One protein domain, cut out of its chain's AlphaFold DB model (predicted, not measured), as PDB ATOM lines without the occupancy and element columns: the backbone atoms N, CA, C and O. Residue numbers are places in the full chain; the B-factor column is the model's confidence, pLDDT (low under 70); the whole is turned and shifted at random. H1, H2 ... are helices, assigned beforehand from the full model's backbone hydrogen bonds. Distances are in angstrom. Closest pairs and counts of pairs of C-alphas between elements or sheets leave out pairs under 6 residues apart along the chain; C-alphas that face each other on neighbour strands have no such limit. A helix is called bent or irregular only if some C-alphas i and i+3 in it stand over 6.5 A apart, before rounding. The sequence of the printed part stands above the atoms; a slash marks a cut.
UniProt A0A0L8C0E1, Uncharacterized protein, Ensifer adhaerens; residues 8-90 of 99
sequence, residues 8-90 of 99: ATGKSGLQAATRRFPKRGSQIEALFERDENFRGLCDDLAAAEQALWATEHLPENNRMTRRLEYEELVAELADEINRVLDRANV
ATOM      1  N   ALA A   8      -4.298 -25.847  39.923       61.62
ATOM      2  CA  ALA A   8      -3.791 -27.007  39.197       61.62
ATOM      3  C   ALA A   8      -2.886 -26.566  38.044       61.62
ATOM      4  O   ALA A   8      -1.791 -27.108  37.911       61.62
ATOM      5  N   THR A   9      -3.300 -25.536  37.295       64.00
ATOM      6  CA  THR A   9      -2.484 -24.931  36.233       64.00
ATOM      7  C   THR A   9      -1.163 -24.415  36.796       64.00
ATOM      8  O   THR A   9      -0.115 -24.852  36.332       64.00
ATOM      9  N   GLY A  10      -1.205 -23.663  37.906       70.88
ATOM     10  CA  GLY A  10       0.002 -23.142  38.552       70.88
ATOM     11  C   GLY A  10       1.013 -24.226  38.961       70.88
ATOM     12  O   GLY A  10       2.221 -24.098  38.768       70.88
ATOM     13  N   LYS A  11       0.546 -25.353  39.507       80.19
ATOM     14  CA  LYS A  11       1.453 -26.459  39.868       80.19
ATOM     15  C   LYS A  11       2.102 -27.091  38.635       80.19
ATOM     16  O   LYS A  11       3.280 -27.446  38.690       80.19
ATOM     17  N   SER A  12       1.357 -27.212  37.537       91.00
ATOM     18  CA  SER A  12       1.880 -27.706  36.263       91.00
ATOM     19  C   SER A  12       2.912 -26.751  35.660       91.00
ATOM     20  O   SER A  12       3.953 -27.225  35.204       91.00
ATOM     21  N   GLY A  13       2.689 -25.435  35.736       96.06
ATOM     22  CA  GLY A  13       3.647 -24.434  35.270       96.06
ATOM     23  C   GLY A  13       4.979 -24.498  36.010       96.06
ATOM     24  O   GLY A  13       6.041 -24.602  35.389       96.06
ATOM     25  N   LEU A  14       4.944 -24.532  37.347       96.75
ATOM     26  CA  LEU A  14       6.158 -24.664  38.159       96.75
ATOM     27  C   LEU A  14       6.937 -25.946  37.820       96.75
ATOM     28  O   LEU A  14       8.162 -25.921  37.678       96.75
ATOM     29  N   GLN A  15       6.241 -27.073  37.652       97.06
ATOM     30  CA  GLN A  15       6.869 -28.343  37.284       97.06
ATOM     31  C   GLN A  15       7.490 -28.306  35.877       97.06
ATOM     32  O   GLN A  15       8.586 -28.835  35.677       97.06
ATOM     33  N   ALA A  16       6.811 -27.698  34.902       97.00
ATOM     34  CA  ALA A  16       7.323 -27.535  33.543       97.00
ATOM     35  C   ALA A  16       8.615 -26.707  33.532       97.00
ATOM     36  O   ALA A  16       9.648 -27.162  33.029       97.00
ATOM     37  N   ALA A  17       8.592 -25.540  34.181       97.38
ATOM     38  CA  ALA A  17       9.748 -24.658  34.265       97.38
ATOM     39  C   ALA A  17      10.930 -25.319  34.999       97.38
ATOM     40  O   ALA A  17      12.052 -25.330  34.492       97.38
ATOM     41  N   THR A  18      10.702 -25.938  36.160       97.44
ATOM     42  CA  THR A  18      11.778 -26.594  36.931       97.44
ATOM     43  C   THR A  18      12.385 -27.797  36.208       97.44
ATOM     44  O   THR A  18      13.603 -27.979  36.255       97.44
ATOM     45  N   ARG A  19      11.585 -28.581  35.470       96.88
ATOM     46  CA  ARG A  19      12.089 -29.684  34.635       96.88
ATOM     47  C   ARG A  19      12.980 -29.179  33.499       96.88
ATOM     48  O   ARG A  19      13.977 -29.824  33.179       96.88
ATOM     49  N   ARG A  20      12.628 -28.044  32.890       96.31
ATOM     50  CA  ARG A  20      13.361 -27.472  31.751       96.31
ATOM     51  C   ARG A  20      14.613 -26.699  32.174       96.31
ATOM     52  O   ARG A  20      15.606 -26.702  31.450       96.31
ATOM     53  N   PHE A  21      14.609 -26.117  33.372       96.38
ATOM     54  CA  PHE A  21      15.712 -25.325  33.925       96.38
ATOM     55  C   PHE A  21      16.190 -25.866  35.286       96.38
ATOM     56  O   PHE A  21      16.160 -25.144  36.289       96.38
ATOM     57  N   PRO A  22      16.708 -27.106  35.358       95.19
ATOM     58  CA  PRO A  22      17.001 -27.770  36.633       95.19
ATOM     59  C   PRO A  22      18.036 -27.022  37.487       95.19
ATOM     60  O   PRO A  22      17.971 -27.037  38.712       95.19
ATOM     61  N   LYS A  23      18.971 -26.300  36.856       95.81
ATOM     62  CA  LYS A  23      19.986 -25.493  37.556       95.81
ATOM     63  C   LYS A  23      19.427 -24.220  38.204       95.81
ATOM     64  O   LYS A  23      20.123 -23.605  39.003       95.81
ATOM     65  N   ARG A  24      18.210 -23.803  37.841       95.50
ATOM     66  CA  ARG A  24      17.564 -22.565  38.306       95.50
ATOM     67  C   ARG A  24      16.326 -22.841  39.169       95.50
ATOM     68  O   ARG A  24      15.557 -21.920  39.418       95.50
ATOM     69  N   GLY A  25      16.145 -24.076  39.651       95.06
ATOM     70  CA  GLY A  25      14.937 -24.517  40.363       95.06
ATOM     71  C   GLY A  25      14.510 -23.592  41.506       95.06
ATOM     72  O   GLY A  25      13.415 -23.042  41.461       95.06
ATOM     73  N   SER A  26      15.398 -23.305  42.463       93.50
ATOM     74  CA  SER A  26      15.069 -22.416  43.591       93.50
ATOM     75  C   SER A  26      14.762 -20.973  43.169       93.50
ATOM     76  O   SER A  26      13.978 -20.290  43.823       93.50
ATOM     77  N   GLN A  27      15.362 -20.489  42.075       95.12
ATOM     78  CA  GLN A  27      15.061 -19.158  41.540       95.12
ATOM     79  C   GLN A  27      13.660 -19.127  40.919       95.12
ATOM     80  O   GLN A  27      12.926 -18.158  41.107       95.12
ATOM     81  N   ILE A  28      13.301 -20.191  40.200       96.44
ATOM     82  CA  ILE A  28      11.984 -20.369  39.595       96.44
ATOM     83  C   ILE A  28      10.924 -20.450  40.685       96.44
ATOM     84  O   ILE A  28       9.978 -19.683  40.622       96.44
ATOM     85  N   GLU A  29      11.103 -21.293  41.706       95.31
ATOM     86  CA  GLU A  29      10.176 -21.402  42.845       95.31
ATOM     87  C   GLU A  29       9.932 -20.037  43.504       95.31
ATOM     88  O   GLU A  29       8.793 -19.581  43.601       95.31
ATOM     89  N   ALA A  30      11.007 -19.325  43.860       94.62
ATOM     90  CA  ALA A  30      10.904 -18.025  44.517       94.62
ATOM     91  C   ALA A  30      10.234 -16.950  43.643       94.62
ATOM     92  O   ALA A  30       9.525 -16.085  44.163       94.62
ATOM     93  N   LEU A  31      10.479 -16.956  42.328       94.88
ATOM     94  CA  LEU A  31       9.858 -16.002  41.411       94.88
ATOM     95  C   LEU A  31       8.392 -16.363  41.142       94.88
ATOM     96  O   LEU A  31       7.535 -15.488  41.180       94.88
ATOM     97  N   PHE A  32       8.100 -17.647  40.965       95.44
ATOM     98  CA  PHE A  32       6.767 -18.192  40.729       95.44
ATOM     99  C   PHE A  32       5.789 -17.891  41.873       95.44
ATOM    100  O   PHE A  32       4.606 -17.625  41.640       95.44
ATOM    101  N   GLU A  33       6.265 -17.893  43.119       93.19
ATOM    102  CA  GLU A  33       5.448 -17.555  44.287       93.19
ATOM    103  C   GLU A  33       4.995 -16.089  44.307       93.19
ATOM    104  O   GLU A  33       3.894 -15.797  44.779       93.19
ATOM    105  N   ARG A  34       5.812 -15.168  43.784       92.69
ATOM    106  CA  ARG A  34       5.636 -13.719  43.990       92.69
ATOM    107  C   ARG A  34       5.337 -12.902  42.732       92.69
ATOM    108  O   ARG A  34       4.986 -11.733  42.868       92.69
ATOM    109  N   ASP A  35       5.530 -13.466  41.545       92.88
ATOM    110  CA  ASP A  35       5.339 -12.797  40.257       92.88
ATOM    111  C   ASP A  35       4.270 -13.543  39.446       92.88
ATOM    112  O   ASP A  35       4.498 -14.633  38.917       92.88
ATOM    113  N   GLU A  36       3.071 -12.958  39.382       91.44
ATOM    114  CA  GLU A  36       1.924 -13.529  38.668       91.44
ATOM    115  C   GLU A  36       2.145 -13.588  37.152       91.44
ATOM    116  O   GLU A  36       1.663 -14.515  36.505       91.44
ATOM    117  N   ASN A  37       2.910 -12.649  36.587       92.94
ATOM    118  CA  ASN A  37       3.233 -12.657  35.163       92.94
ATOM    119  C   ASN A  37       4.188 -13.809  34.839       92.94
ATOM    120  O   ASN A  37       3.978 -14.551  33.883       92.94
ATOM    121  N   PHE A  38       5.206 -14.013  35.678       96.19
ATOM    122  CA  PHE A  38       6.092 -15.167  35.549       96.19
ATOM    123  C   PHE A  38       5.350 -16.495  35.744       96.19
ATOM    124  O   PHE A  38       5.633 -17.468  35.043       96.19
ATOM    125  N   ARG A  39       4.380 -16.542  36.664       96.25
ATOM    126  CA  ARG A  39       3.496 -17.701  36.834       96.25
ATOM    127  C   ARG A  39       2.709 -18.001  35.558       96.25
ATOM    128  O   ARG A  39       2.751 -19.140  35.111       96.25
ATOM    129  N   GLY A  40       2.076 -16.990  34.960       95.38
ATOM    130  CA  GLY A  40       1.373 -17.131  33.682       95.38
ATOM    131  C   GLY A  40       2.281 -17.679  32.580       95.38
ATOM    132  O   GLY A  40       1.930 -18.650  31.924       95.38
ATOM    133  N   LEU A  41       3.505 -17.159  32.471       96.94
ATOM    134  CA  LEU A  41       4.487 -17.641  31.497       96.94
ATOM    135  C   LEU A  41       4.873 -19.120  31.709       96.94
ATOM    136  O   LEU A  41       5.036 -19.877  30.753       96.94
ATOM    137  N   CYS A  42       5.013 -19.558  32.965       98.00
ATOM    138  CA  CYS A  42       5.263 -20.965  33.280       98.00
ATOM    139  C   CYS A  42       4.051 -21.850  32.947       98.00
ATOM    140  O   CYS A  42       4.222 -22.973  32.470       98.00
ATOM    141  N   ASP A  43       2.839 -21.352  33.192       97.00
ATOM    142  CA  ASP A  43       1.589 -22.045  32.871       97.00
ATOM    143  C   ASP A  43       1.417 -22.210  31.354       97.00
ATOM    144  O   ASP A  43       1.063 -23.297  30.890       97.00
ATOM    145  N   ASP A  44       1.761 -21.180  30.577       97.50
ATOM    146  CA  ASP A  44       1.766 -21.222  29.114       97.50
ATOM    147  C   ASP A  44       2.772 -22.251  28.586       97.50
ATOM    148  O   ASP A  44       2.447 -23.032  27.688       97.50
ATOM    149  N   LEU A  45       3.969 -22.333  29.186       98.00
ATOM    150  CA  LEU A  45       4.947 -23.375  28.849       98.00
ATOM    151  C   LEU A  45       4.364 -24.775  29.080       98.00
ATOM    152  O   LEU A  45       4.463 -25.633  28.200       98.00
ATOM    153  N   ALA A  46       3.741 -25.011  30.237       97.62
ATOM    154  CA  ALA A  46       3.135 -26.304  30.545       97.62
ATOM    155  C   ALA A  46       2.008 -26.658  29.562       97.62
ATOM    156  O   ALA A  46       1.905 -27.806  29.122       97.62
ATOM    157  N   ALA A  47       1.183 -25.679  29.186       96.50
ATOM    158  CA  ALA A  47       0.124 -25.863  28.200       96.50
ATOM    159  C   ALA A  47       0.686 -26.192  26.806       96.50
ATOM    160  O   ALA A  47       0.185 -27.110  26.151       96.50
ATOM    161  N   ALA A  48       1.744 -25.504  26.371       96.88
ATOM    162  CA  ALA A  48       2.400 -25.748  25.089       96.88
ATOM    163  C   ALA A  48       3.052 -27.139  25.028       96.88
ATOM    164  O   ALA A  48       2.868 -27.868  24.054       96.88
ATOM    165  N   GLU A  49       3.742 -27.566  26.090       96.75
ATOM    166  CA  GLU A  49       4.309 -28.919  26.182       96.75
ATOM    167  C   GLU A  49       3.217 -30.000  26.173       96.75
ATOM    168  O   GLU A  49       3.363 -31.037  25.518       96.75
ATOM    169  N   GLN A  50       2.098 -29.758  26.862       95.88
ATOM    170  CA  GLN A  50       0.958 -30.671  26.859       95.88
ATOM    171  C   GLN A  50       0.317 -30.775  25.468       95.88
ATOM    172  O   GLN A  50      -0.051 -31.878  25.048       95.88
ATOM    173  N   ALA A  51       0.195 -29.655  24.751       94.50
ATOM    174  CA  ALA A  51      -0.308 -29.622  23.382       94.50
ATOM    175  C   ALA A  51       0.641 -30.346  22.417       94.50
ATOM    176  O   ALA A  51       0.182 -31.154  21.607       94.50
ATOM    177  N   LEU A  52       1.955 -30.146  22.566       95.50
ATOM    178  CA  LEU A  52       2.977 -30.864  21.809       95.50
ATOM    179  C   LEU A  52       2.845 -32.380  21.992       95.50
ATOM    180  O   LEU A  52       2.803 -33.113  21.006       95.50
ATOM    181  N   TRP A  53       2.703 -32.860  23.228       94.19
ATOM    182  CA  TRP A  53       2.477 -34.284  23.498       94.19
ATOM    183  C   TRP A  53       1.178 -34.806  22.860       94.19
ATOM    184  O   TRP A  53       1.138 -35.892  22.281       94.19
ATOM    185  N   ALA A  54       0.111 -34.005  22.886       93.69
ATOM    186  CA  ALA A  54      -1.154 -34.371  22.256       93.69
ATOM    187  C   ALA A  54      -1.041 -34.516  20.724       93.69
ATOM    188  O   ALA A  54      -1.831 -35.258  20.133       93.69
ATOM    189  N   THR A  55      -0.045 -33.892  20.075       92.69
ATOM    190  CA  THR A  55       0.150 -34.023  18.619       92.69
ATOM    191  C   THR A  55       0.430 -35.449  18.170       92.69
ATOM    192  O   THR A  55       0.041 -35.818  17.063       92.69
ATOM    193  N   GLU A  56       1.019 -36.291  19.022       88.62
ATOM    194  CA  GLU A  56       1.290 -37.698  18.702       88.62
ATOM    195  C   GLU A  56       0.011 -38.486  18.380       88.62
ATOM    196  O   GLU A  56       0.040 -39.450  17.615       88.62
ATOM    197  N   HIS A  57      -1.124 -38.024  18.905       91.00
ATOM    198  CA  HIS A  57      -2.439 -38.630  18.723       91.00
ATOM    199  C   HIS A  57      -3.212 -38.024  17.540       91.00
ATOM    200  O   HIS A  57      -4.317 -38.470  17.233       91.00
ATOM    201  N   LEU A  58      -2.648 -37.020  16.858       89.31
ATOM    202  CA  LEU A  58      -3.268 -36.416  15.685       89.31
ATOM    203  C   LEU A  58      -3.099 -37.297  14.437       89.31
ATOM    204  O   LEU A  58      -2.107 -38.036  14.313       89.31
ATOM    205  N   PRO A  59      -4.030 -37.177  13.473       91.31
ATOM    206  CA  PRO A  59      -3.870 -37.752  12.146       91.31
ATOM    207  C   PRO A  59      -2.566 -37.287  11.481       91.31
ATOM    208  O   PRO A  59      -2.143 -36.141  11.646       91.31
ATOM    209  N   GLU A  60      -1.931 -38.181  10.721       86.00
ATOM    210  CA  GLU A  60      -0.591 -37.985  10.146       86.00
ATOM    211  C   GLU A  60      -0.468 -36.694   9.323       86.00
ATOM    212  O   GLU A  60       0.518 -35.972   9.446       86.00
ATOM    213  N   ASN A  61      -1.525 -36.339   8.587       87.38
ATOM    214  CA  ASN A  61      -1.593 -35.125   7.771       87.38
ATOM    215  C   ASN A  61      -1.481 -33.811   8.566       87.38
ATOM    216  O   ASN A  61      -1.115 -32.795   7.988       87.38
ATOM    217  N   ASN A  62      -1.799 -33.811   9.863       86.50
ATOM    218  CA  ASN A  62      -1.715 -32.630  10.728       86.50
ATOM    219  C   ASN A  62      -0.613 -32.751  11.785       86.50
ATOM    220  O   ASN A  62      -0.191 -31.741  12.347       86.50
ATOM    221  N   ARG A  63      -0.148 -33.975  12.068       91.56
ATOM    222  CA  ARG A  63       0.819 -34.262  13.129       91.56
ATOM    223  C   ARG A  63       2.109 -33.478  12.955       91.56
ATOM    224  O   ARG A  63       2.526 -32.816  13.895       91.56
ATOM    225  N   MET A  64       2.727 -33.536  11.775       89.00
ATOM    226  CA  MET A  64       4.022 -32.884  11.544       89.00
ATOM    227  C   MET A  64       3.929 -31.361  11.668       89.00
ATOM    228  O   MET A  64       4.735 -30.764  12.374       89.00
ATOM    229  N   THR A  65       2.923 -30.745  11.043       90.19
ATOM    230  CA  THR A  65       2.721 -29.289  11.097       90.19
ATOM    231  C   THR A  65       2.439 -28.814  12.518       90.19
ATOM    232  O   THR A  65       3.131 -27.931  13.010       90.19
ATOM    233  N   ARG A  66       1.482 -29.437  13.221       91.38
ATOM    234  CA  ARG A  66       1.157 -29.049  14.602       91.38
ATOM    235  C   ARG A  66       2.309 -29.302  15.563       91.38
ATOM    236  O   ARG A  66       2.516 -28.515  16.477       91.38
ATOM    237  N   ARG A  67       3.064 -30.384  15.362       94.38
ATOM    238  CA  ARG A  67       4.253 -30.672  16.163       94.38
ATOM    239  C   ARG A  67       5.281 -29.553  16.027       94.38
ATOM    240  O   ARG A  67       5.749 -29.075  17.051       94.38
ATOM    241  N   LEU A  68       5.580 -29.125  14.799       95.12
ATOM    242  CA  LEU A  68       6.529 -28.041  14.552       95.12
ATOM    243  C   LEU A  68       6.078 -26.735  15.225       95.12
ATOM    244  O   LEU A  68       6.852 -26.145  15.968       95.12
ATOM    245  N   GLU A  69       4.811 -26.350  15.048       95.19
ATOM    246  CA  GLU A  69       4.242 -25.144  15.673       95.19
ATOM    247  C   GLU A  69       4.397 -25.149  17.204       95.19
ATOM    248  O   GLU A  69       4.804 -24.153  17.801       95.19
ATOM    249  N   TYR A  70       4.090 -26.271  17.865       96.12
ATOM    250  CA  TYR A  70       4.217 -26.351  19.320       96.12
ATOM    251  C   TYR A  70       5.672 -26.493  19.790       96.12
ATOM    252  O   TYR A  70       5.992 -26.015  20.875       96.12
ATOM    253  N   GLU A  71       6.562 -27.115  19.009       97.00
ATOM    254  CA  GLU A  71       8.003 -27.131  19.301       97.00
ATOM    255  C   GLU A  71       8.591 -25.713  19.271       97.00
ATOM    256  O   GLU A  71       9.341 -25.350  20.181       97.00
ATOM    257  N   GLU A  72       8.206 -24.902  18.282       97.81
ATOM    258  CA  GLU A  72       8.583 -23.487  18.181       97.81
ATOM    259  C   GLU A  72       8.040 -22.684  19.369       97.81
ATOM    260  O   GLU A  72       8.812 -22.018  20.059       97.81
ATOM    261  N   LEU A  73       6.754 -22.834  19.701       97.62
ATOM    262  CA  LEU A  73       6.150 -22.152  20.849       97.62
ATOM    263  C   LEU A  73       6.834 -22.517  22.180       97.62
ATOM    264  O   LEU A  73       7.113 -21.647  23.005       97.62
ATOM    265  N   VAL A  74       7.146 -23.798  22.399       98.06
ATOM    266  CA  VAL A  74       7.882 -24.249  23.594       98.06
ATOM    267  C   VAL A  74       9.285 -23.635  23.645       98.06
ATOM    268  O   VAL A  74       9.773 -23.313  24.732       98.06
ATOM    269  N   ALA A  75       9.954 -23.483  22.500       98.19
ATOM    270  CA  ALA A  75      11.262 -22.841  22.431       98.19
ATOM    271  C   ALA A  75      11.175 -21.342  22.765       98.19
ATOM    272  O   ALA A  75      11.948 -20.870  23.599       98.19
ATOM    273  N   GLU A  76      10.206 -20.623  22.197       98.19
ATOM    274  CA  GLU A  76       9.982 -19.197  22.462       98.19
ATOM    275  C   GLU A  76       9.678 -18.922  23.941       98.19
ATOM    276  O   GLU A  76      10.324 -18.074  24.565       98.19
ATOM    277  N   LEU A  77       8.762 -19.694  24.536       98.31
ATOM    278  CA  LEU A  77       8.409 -19.576  25.953       98.31
ATOM    279  C   LEU A  77       9.602 -19.886  26.864       98.31
ATOM    280  O   LEU A  77       9.836 -19.195  27.857       98.31
ATOM    281  N   ALA A  78      10.398 -20.905  26.526       98.00
ATOM    282  CA  ALA A  78      11.606 -21.231  27.277       98.00
ATOM    283  C   ALA A  78      12.637 -20.089  27.220       98.00
ATOM    284  O   ALA A  78      13.221 -19.725  28.245       98.00
ATOM    285  N   ASP A  79      12.835 -19.490  26.050       98.12
ATOM    286  CA  ASP A  79      13.721 -18.342  25.887       98.12
ATOM    287  C   ASP A  79      13.243 -17.129  26.695       98.12
ATOM    288  O   ASP A  79      14.053 -16.429  27.313       98.12
ATOM    289  N   GLU A  80      11.938 -16.868  26.722       97.62
ATOM    290  CA  GLU A  80      11.369 -15.788  27.522       97.62
ATOM    291  C   GLU A  80      11.554 -16.026  29.026       97.62
ATOM    292  O   GLU A  80      12.049 -15.138  29.729       97.62
ATOM    293  N   ILE A  81      11.277 -17.243  29.508       97.31
ATOM    294  CA  ILE A  81      11.530 -17.643  30.902       97.31
ATOM    295  C   ILE A  81      12.999 -17.418  31.253       97.31
ATOM    296  O   ILE A  81      13.304 -16.822  32.290       97.31
ATOM    297  N   ASN A  82      13.926 -17.833  30.386       96.38
ATOM    298  CA  ASN A  82      15.349 -17.649  30.635       96.38
ATOM    299  C   ASN A  82      15.726 -16.158  30.739       96.38
ATOM    300  O   ASN A  82      16.431 -15.774  31.675       96.38
ATOM    301  N   ARG A  83      15.190 -15.297  29.860       96.38
ATOM    302  CA  ARG A  83      15.399 -13.837  29.922       96.38
ATOM    303  C   ARG A  83      14.842 -13.220  31.205       96.38
ATOM    304  O   ARG A  83      15.471 -12.328  31.776       96.38
ATOM    305  N   VAL A  84      13.670 -13.660  31.663       95.50
ATOM    306  CA  VAL A  84      13.084 -13.192  32.928       95.50
ATOM    307  C   VAL A  84      13.959 -13.612  34.112       95.50
ATOM    308  O   VAL A  84      14.271 -12.780  34.965       95.50
ATOM    309  N   LEU A  85      14.431 -14.860  34.133       94.44
ATOM    310  CA  LEU A  85      15.341 -15.353  35.169       94.44
ATOM    311  C   LEU A  85      16.682 -14.603  35.163       94.44
ATOM    312  O   LEU A  85      17.188 -14.253  36.228       94.44
ATOM    313  N   ASP A  86      17.245 -14.294  33.994       93.62
ATOM    314  CA  ASP A  86      18.476 -13.501  33.897       93.62
ATOM    315  C   ASP A  86      18.279 -12.094  34.488       93.62
ATOM    316  O   ASP A  86      19.088 -11.638  35.297       93.62
ATOM    317  N   ARG A  87      17.160 -11.424  34.179       90.25
ATOM    318  CA  ARG A  87      16.826 -10.103  34.744       90.25
ATOM    319  C   ARG A  87      16.605 -10.150  36.256       90.25
ATOM    320  O   ARG A  87      17.083  -9.271  36.971       90.25
ATOM    321  N   ALA A  88      15.926 -11.185  36.745       84.81
ATOM    322  CA  ALA A  88      15.687 -11.394  38.170       84.81
ATOM    323  C   ALA A  88      16.973 -11.705  38.957       84.81
ATOM    324  O   ALA A  88      16.990 -11.524  40.171       84.81
ATOM    325  N   ASN A  89      18.026 -12.180  38.284       73.81
ATOM    326  CA  ASN A  89      19.347 -12.395  38.874       73.81
ATOM    327  C   ASN A  89      20.194 -11.107  38.905       73.81
ATOM    328  O   ASN A  89      21.015 -10.931  39.800       73.81
ATOM    329  N   VAL A  90      20.001 -10.202  37.938       63.44
ATOM    330  CA  VAL A  90      20.746  -8.930  37.841       63.44
ATOM    331  C   VAL A  90      20.239  -7.879  38.832       63.44
ATOM    332  O   VAL A  90      21.027  -7.078  39.331       63.44
TER     333      VAL A  90
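This is residues 8 to 90 of the 99 residues of an uncharacterized protein of Ensifer adhaerens (UniProt A0A0L8C0E1). Picture a long helical hairpin, H3 folding back into H4, with a smaller helical hairpin of H1 and H2 packed by H1 across residues 39 to 46 of H3. The long hairpin makes the longest axis, and its far end, with residues 58 and 59 at the turn, extends away from the small hairpin. The printed part has 83 residues with four named helices, H1 to H4 in that order, and no named strand; the class is all helix. It is elongated, spanning 45 by 25 by 21 A, and only just compact, close to loose, with a radius of gyration of the C-alphas of 13.7 A.

Begin with H1, residues 8 to 20, whose residues 14 to 18 touch H2, residues 22 to 34. Their closest C-alphas, of Thr 18 and Gly 25, are 5.1 A apart, and the two form a helical hairpin at a shallow tilt of 30 degrees, opposite ways. Next look at H3, residues 36 to 57, the hub, which touches three other helices. H2 and H3 touch only at the corner by their link, with the C-alphas of Phe 32 and Arg 39 closest at 5.1 A. H1 touches H3 about perpendicular, at 81 degrees, and the closest C-alphas, of Gly 13 and Asp 43, are 4.0 A apart. H4, residues 60 to 90, touches H3 and forms a helical hairpin with it, at a shallow tilt of 22 degrees, opposite ways; the closest C-alphas, of Leu 52 and Tyr 70, are 5.3 A apart. H2 and H4 are close but not clearly touching, with the C-alphas of Gln 27 and Leu 85 closest at 7.4 A. H1 and H4 are also close but not clearly touching, with Arg 20 and Ala 78 the closest C-alphas at 7.9 A. In H1 every O i to N i+4 pair is within hydrogen-bond range; in H2 6 of 9 are, in H3 16 of 18 and in H4 25 of 27.

Find C-alpha 8 at (-3.791, -27.007, 39.197); from there H1 runs 18.7 A to C-alpha 20. H2 covers 19.5 A and is irregular, with C-alphas 23 and 26 8.4 A apart. H3 starts at C-alpha 36, (1.924, -13.529, 38.668), and covers 32.4 A; it is neither bent nor irregular, but only just: C-alphas 53 and 56 are 6.0 A apart. H4 covers 45.5 A and ends at C-alpha 90, (20.746, -8.930, 37.841); it is irregular, with C-alphas 61 and 64 7.1 A apart.

The two C-alphas farthest apart, of Pro 59 and Val 90, are 45.8 A from each other. The three links, H1 to H2, H2 to H3 and H3 to H4, are tight, and the printed part has no cut. The model's mean pLDDT over the printed part is 92.8, and residues 8, 9 and 90 are under 70.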